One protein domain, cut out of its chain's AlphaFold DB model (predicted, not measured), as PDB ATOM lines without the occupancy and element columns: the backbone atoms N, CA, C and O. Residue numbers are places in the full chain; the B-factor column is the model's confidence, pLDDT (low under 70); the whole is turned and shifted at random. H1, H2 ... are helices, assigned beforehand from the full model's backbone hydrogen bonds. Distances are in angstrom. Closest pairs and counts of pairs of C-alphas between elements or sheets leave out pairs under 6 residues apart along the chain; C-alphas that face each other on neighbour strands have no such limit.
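This is residues 54 to 97 of the 101 residues of an uncharacterized protein of Candidatus Pacearchaeota archaeon (UniProt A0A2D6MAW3). Three helices in a flat, open loop: H2 and H3 make a V, near each other where H3 begins beside Met 70 of H2 and spreading from there, and the short H1 lies at the wide end of that V. Residues 77 to 84 bring the backbone round from the end of H2 to the start of H3, and H3 then runs back toward H1, with the first and last printed C-alphas 8.1 A apart. The printed part has 44 residues with three named helices, H1, H2 and H3 in that order, and no named strand; the class is all helix. It is flat, spanning 32 by 20 by 10 A, and only just compact, close to loose, with a radius of gyration of the C-alphas of 10.8 A.

Begin at residues 54 to 60, which are H1, and go on to residues 64 to 76, which are H2; these two helices are apart. Then look at residues 85 to 96, which are H3. H1 and H3 only just touch, with 3 pairs of C-alphas within 8 A, and H3 does so with residues 93 to 94 alone. Their closest C-alphas are those of Arg 57 and Val 93, 6.2 A apart. The two run opposite ways at a steep tilt of 52 degrees. H2 and H3 touch, with 7 pairs of C-alphas within 8 A, and here H3 takes part with residues 85 to 86 alone. The closest C-alphas of that pair are those of Met 70 and Phe 86, 5.2 A apart. They too run opposite ways, at a steep tilt of 47 degrees. In H1, H2 and H3 every O i to N i+4 pair is within hydrogen-bond range.

Find C-alpha 54 at (33.181, -34.722, 19.882); from there H1 runs 7 residues to Ala 60. C-alpha 64 at (22.604, -24.897, 25.048) begins H2, the longest helix with 13 residues, which covers 18.2 A to Asp 76. H3 starts at Asp 85 and covers 16.5 A over 12 residues; look for its end, C-alpha 96, at (28.191, -42.991, 26.167).

Look to Glu 55 and Asp 78 for the two C-alphas farthest apart, at 32.0 A. The printed part has no cut from residue 54 to residue 97. The link from H1 to H2 is tight, with 3 residues, and the link from H2 to H3 is short, with 8. The mean pLDDT of the printed part of this model is 96.1, and no printed residue is under 70.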
ATOM      1  N   ALA A  54      33.502 -36.106  19.564       94.12
ATOM      2  CA  ALA A  54      33.181 -34.722  19.882       94.12
ATOM      3  C   ALA A  54      31.865 -34.306  19.214       94.12
ATOM      4  O   ALA A  54      31.015 -33.692  19.863       94.12
ATOM      5  N   GLU A  55      31.653 -34.703  17.961       93.12
ATOM      6  CA  GLU A  55      30.404 -34.515  17.234       93.12
ATOM      7  C   GLU A  55      29.249 -35.261  17.892       93.12
ATOM      8  O   GLU A  55      28.179 -34.680  18.091       93.12
ATOM      9  N   LEU A  56      29.475 -36.515  18.292       95.19
ATOM     10  CA  LEU A  56      28.483 -37.316  19.006       95.19
ATOM     11  C   LEU A  56      28.089 -36.669  20.340       95.19
ATOM     12  O   LEU A  56      26.900 -36.503  20.614       95.19
ATOM     13  N   ARG A  57      29.063 -36.206  21.137       95.81
ATOM     14  CA  ARG A  57      28.781 -35.472  22.384       95.81
ATOM     15  C   ARG A  57      28.013 -34.184  22.134       95.81
ATOM     16  O   ARG A  57      27.039 -33.921  22.831       95.81
ATOM     17  N   ARG A  58      28.423 -33.391  21.140       93.69
ATOM     18  CA  ARG A  58      27.755 -32.131  20.788       93.69
ATOM     19  C   ARG A  58      26.286 -32.356  20.432       93.69
ATOM     20  O   ARG A  58      25.449 -31.577  20.870       93.69
ATOM     21  N   LYS A  59      25.976 -33.412  19.672       92.06
ATOM     22  CA  LYS A  59      24.593 -33.801  19.353       92.06
ATOM     23  C   LYS A  59      23.829 -34.274  20.600       92.06
ATOM     24  O   LYS A  59      22.649 -33.973  20.731       92.06
ATOM     25  N   ALA A  60      24.494 -34.977  21.516       96.19
ATOM     26  CA  ALA A  60      23.866 -35.585  22.690       96.19
ATOM     27  C   ALA A  60      23.662 -34.645  23.892       96.19
ATOM     28  O   ALA A  60      22.805 -34.925  24.724       96.19
ATOM     29  N   TYR A  61      24.409 -33.541  24.005       94.50
ATOM     30  CA  TYR A  61      24.226 -32.572  25.097       94.50
ATOM     31  C   TYR A  61      22.882 -31.823  25.053       94.50
ATOM     32  O   TYR A  61      22.510 -31.203  26.045       94.50
ATOM     33  N   GLY A  62      22.156 -31.875  23.934       92.00
ATOM     34  CA  GLY A  62      20.907 -31.137  23.758       92.00
ATOM     35  C   GLY A  62      21.131 -29.644  23.502       92.00
ATOM     36  O   GLY A  62      22.223 -29.214  23.113       92.00
ATOM     37  N   ALA A  63      20.084 -28.839  23.685       95.38
ATOM     38  CA  ALA A  63      20.157 -27.399  23.462       95.38
ATOM     39  C   ALA A  63      21.039 -26.712  24.518       95.38
ATOM     40  O   ALA A  63      21.067 -27.103  25.683       95.38
ATOM     41  N   LEU A  64      21.761 -25.658  24.118       94.94
ATOM     42  CA  LEU A  64      22.604 -24.897  25.048       94.94
ATOM     43  C   LEU A  64      21.769 -24.193  26.131       94.94
ATOM     44  O   LEU A  64      22.235 -24.064  27.257       94.94
ATOM     45  N   GLY A  65      20.547 -23.765  25.796       97.19
ATOM     46  CA  GLY A  65      19.615 -23.154  26.747       97.19
ATOM     47  C   GLY A  65      19.305 -24.086  27.915       97.19
ATOM     48  O   GLY A  65      19.565 -23.717  29.050       97.19
ATOM     49  N   ASP A  66      18.875 -25.315  27.625       96.94
ATOM     50  CA  ASP A  66      18.545 -26.323  28.643       96.94
ATOM     51  C   ASP A  66      19.751 -26.653  29.538       96.94
ATOM     52  O   ASP A  66      19.625 -26.796  30.749       96.94
ATOM     53  N   GLN A  67      20.955 -26.720  28.958       96.88
ATOM     54  CA  GLN A  67      22.183 -26.946  29.729       96.88
ATOM     55  C   GLN A  67      22.482 -25.797  30.701       96.88
ATOM     56  O   GLN A  67      22.925 -26.039  31.825       96.88
ATOM     57  N   LEU A  68      22.280 -24.551  30.267       98.00
ATOM     58  CA  LEU A  68      22.473 -23.371  31.111       98.00
ATOM     59  C   LEU A  68      21.374 -23.250  32.172       98.00
ATOM     60  O   LEU A  68      21.675 -22.841  33.288       98.00
ATOM     61  N   ASP A  69      20.147 -23.645  31.845       98.00
ATOM     62  CA  ASP A  69      19.005 -23.676  32.759       98.00
ATOM     63  C   ASP A  69      19.225 -24.689  33.894       98.00
ATOM     64  O   ASP A  69      19.149 -24.336  35.068       98.00
ATOM     65  N   MET A  70      19.668 -25.911  33.567       97.38
ATOM     66  CA  MET A  70      20.080 -26.915  34.560       97.38
ATOM     67  C   MET A  70      21.194 -26.411  35.487       97.38
ATOM     68  O   MET A  70      21.195 -26.692  36.687       97.38
ATOM     69  N   LEU A  71      22.179 -25.697  34.933       97.69
ATOM     70  CA  LEU A  71      23.261 -25.115  35.727       97.69
ATOM     71  C   LEU A  71      22.741 -24.000  36.636       97.69
ATOM     72  O   LEU A  71      23.153 -23.917  37.790       97.69
ATOM     73  N   TRP A  72      21.856 -23.150  36.117       98.06
ATOM     74  CA  TRP A  72      21.252 -22.069  36.879       98.06
ATOM     75  C   TRP A  72      20.437 -22.612  38.054       98.06
ATOM     76  O   TRP A  72      20.691 -22.197  39.179       98.06
ATOM     77  N   HIS A  73      19.570 -23.602  37.824       97.69
ATOM     78  CA  HIS A  73      18.801 -24.268  38.879       97.69
ATOM     79  C   HIS A  73      19.699 -24.841  39.981       97.69
ATOM     80  O   HIS A  73      19.439 -24.636  41.162       97.69
ATOM     81  N   ALA A  74      20.812 -25.483  39.610       97.31
ATOM     82  CA  ALA A  74      21.769 -25.999  40.587       97.31
ATOM     83  C   ALA A  74      22.391 -24.898  41.463       97.31
ATOM     84  O   ALA A  74      22.662 -25.130  42.637       97.31
ATOM     85  N   ILE A  75      22.642 -23.717  40.892       97.50
ATOM     86  CA  ILE A  75      23.201 -22.569  41.616       97.50
ATOM     87  C   ILE A  75      22.132 -21.907  42.493       97.50
ATOM     88  O   ILE A  75      22.424 -21.559  43.633       97.50
ATOM     89  N   ASP A  76      20.918 -21.725  41.969       98.00
ATOM     90  CA  ASP A  76      19.809 -21.068  42.670       98.00
ATOM     91  C   ASP A  76      19.368 -21.862  43.910       98.00
ATOM     92  O   ASP A  76      19.093 -21.289  44.963       98.00
ATOM     93  N   GLU A  77      19.400 -23.191  43.818       96.75
ATOM     94  CA  GLU A  77      19.083 -24.104  44.919       96.75
ATOM     95  C   GLU A  77      20.271 -24.377  45.867       96.75
ATOM     96  O   GLU A  77      20.142 -25.181  46.791       96.75
ATOM     97  N   ASP A  78      21.425 -23.728  45.655       95.62
ATOM     98  CA  ASP A  78      22.684 -23.948  46.394       95.62
ATOM     99  C   ASP A  78      23.106 -25.433  46.434       95.62
ATOM    100  O   ASP A  78      23.656 -25.948  47.415       95.62
ATOM    101  N   LEU A  79      22.832 -26.161  45.346       94.19
ATOM    102  CA  LEU A  79      23.171 -27.571  45.227       94.19
ATOM    103  C   LEU A  79      24.666 -27.744  44.935       94.19
ATOM    104  O   LEU A  79      25.228 -27.072  44.061       94.19
ATOM    105  N   PRO A  80      25.333 -28.733  45.559       95.88
ATOM    106  CA  PRO A  80      26.648 -29.153  45.109       95.88
ATOM    107  C   PRO A  80      26.583 -29.551  43.629       95.88
ATOM    108  O   PRO A  80      25.855 -30.466  43.253       95.88
ATOM    109  N   LEU A  81      27.398 -28.921  42.773       92.94
ATOM    110  CA  LEU A  81      27.374 -29.186  41.323       92.94
ATOM    111  C   LEU A  81      27.579 -30.661  40.956       92.94
ATOM    112  O   LEU A  81      27.237 -31.063  39.856       92.94
ATOM    113  N   LYS A  82      28.180 -31.471  41.831       95.25
ATOM    114  CA  LYS A  82      28.356 -32.914  41.608       95.25
ATOM    115  C   LYS A  82      27.067 -33.720  41.750       95.25
ATOM    116  O   LYS A  82      27.012 -34.818  41.200       95.25
ATOM    117  N   ASP A  83      26.076 -33.165  42.429       95.50
ATOM    118  CA  ASP A  83      24.795 -33.798  42.715       95.50
ATOM    119  C   ASP A  83      23.671 -33.232  41.829       95.50
ATOM    120  O   ASP A  83      22.541 -33.703  41.900       95.50
ATOM    121  N   SER A  84      23.975 -32.254  40.965       96.50
ATOM    122  CA  SER A  84      22.996 -31.610  40.091       96.50
ATOM    123  C   SER A  84      22.749 -32.353  38.776       96.50
ATOM    124  O   SER A  84      23.602 -33.090  38.261       96.50
ATOM    125  N   ASP A  85      21.593 -32.067  38.175       96.06
ATOM    126  CA  ASP A  85      21.203 -32.592  36.862       96.06
ATOM    127  C   ASP A  85      22.160 -32.179  35.744       96.06
ATOM    128  O   ASP A  85      22.429 -32.953  34.819       96.06
ATOM    129  N   PHE A  86      22.758 -30.991  35.862       96.69
ATOM    130  CA  PHE A  86      23.801 -30.542  34.949       96.69
ATOM    131  C   PHE A  86      24.970 -31.539  34.907       96.69
ATOM    132  O   PHE A  86      25.410 -31.969  33.838       96.69
ATOM    133  N   TYR A  87      25.472 -31.967  36.069       97.06
ATOM    134  CA  TYR A  87      26.596 -32.898  36.117       97.06
ATOM    135  C   TYR A  87      26.213 -34.318  35.712       97.06
ATOM    136  O   TYR A  87      26.978 -34.959  34.981       97.06
ATOM    137  N   SER A  88      25.057 -34.817  36.158       97.06
ATOM    138  CA  SER A  88      24.599 -36.169  35.824       97.06
ATOM    139  C   SER A  88      24.394 -36.326  34.309       97.06
ATOM    140  O   SER A  88      24.901 -37.292  33.724       97.06
ATOM    141  N   THR A  89      23.802 -35.323  33.653       96.44
ATOM    142  CA  THR A  89      23.606 -35.266  32.195       96.44
ATOM    143  C   THR A  89      24.939 -35.266  31.448       96.44
ATOM    144  O   THR A  89      25.177 -36.110  30.575       96.44
ATOM    145  N   LEU A  90      25.878 -34.389  31.828       96.69
ATOM    146  CA  LEU A  90      27.204 -34.350  31.205       96.69
ATOM    147  C   LEU A  90      27.976 -35.659  31.395       96.69
ATOM    148  O   LEU A  90      28.696 -36.094  30.491       96.69
ATOM    149  N   LYS A  91      27.863 -36.278  32.575       96.88
ATOM    150  CA  LYS A  91      28.521 -37.547  32.890       96.88
ATOM    151  C   LYS A  91      27.974 -38.677  32.022       96.88
ATOM    152  O   LYS A  91      28.780 -39.429  31.477       96.88
ATOM    153  N   ALA A  92      26.654 -38.765  31.853       97.31
ATOM    154  CA  ALA A  92      26.016 -39.761  30.997       97.31
ATOM    155  C   ALA A  92      26.514 -39.650  29.548       97.31
ATOM    156  O   ALA A  92      27.053 -40.615  29.014       97.31
ATOM    157  N   VAL A  93      26.481 -38.449  28.960       97.25
ATOM    158  CA  VAL A  93      26.962 -38.215  27.584       97.25
ATOM    159  C   VAL A  93      28.442 -38.587  27.423       97.25
ATOM    160  O   VAL A  93      28.838 -39.205  26.434       97.25
ATOM    161  N   LYS A  94      29.286 -38.247  28.404       96.75
ATOM    162  CA  LYS A  94      30.718 -38.588  28.372       96.75
ATOM    163  C   LYS A  94      30.980 -40.089  28.519       96.75
ATOM    164  O   LYS A  94      31.973 -40.553  27.965       96.75
ATOM    165  N   ALA A  95      30.131 -40.806  29.254       96.62
ATOM    166  CA  ALA A  95      30.198 -42.257  29.391       96.62
ATOM    167  C   ALA A  95      29.722 -42.973  28.116       96.62
ATOM    168  O   ALA A  95      30.339 -43.955  27.718       96.62
ATOM    169  N   THR A  96      28.682 -42.458  27.450       97.06
ATOM    170  CA  THR A  96      28.191 -42.991  26.167       97.06
ATOM    171  C   THR A  96      29.197 -42.783  25.036       97.06
ATOM    172  O   THR A  96      29.386 -43.671  24.211       97.06
ATOM    173  N   TYR A  97      29.868 -41.629  25.011       96.12
ATOM    174  CA  TYR A  97      30.844 -41.275  23.979       96.12
ATOM    175  C   TYR A  97      32.203 -40.972  24.624       96.12
ATOM    176  O   TYR A  97      32.528 -39.796  24.831       96.12
TER     177      TYR A  97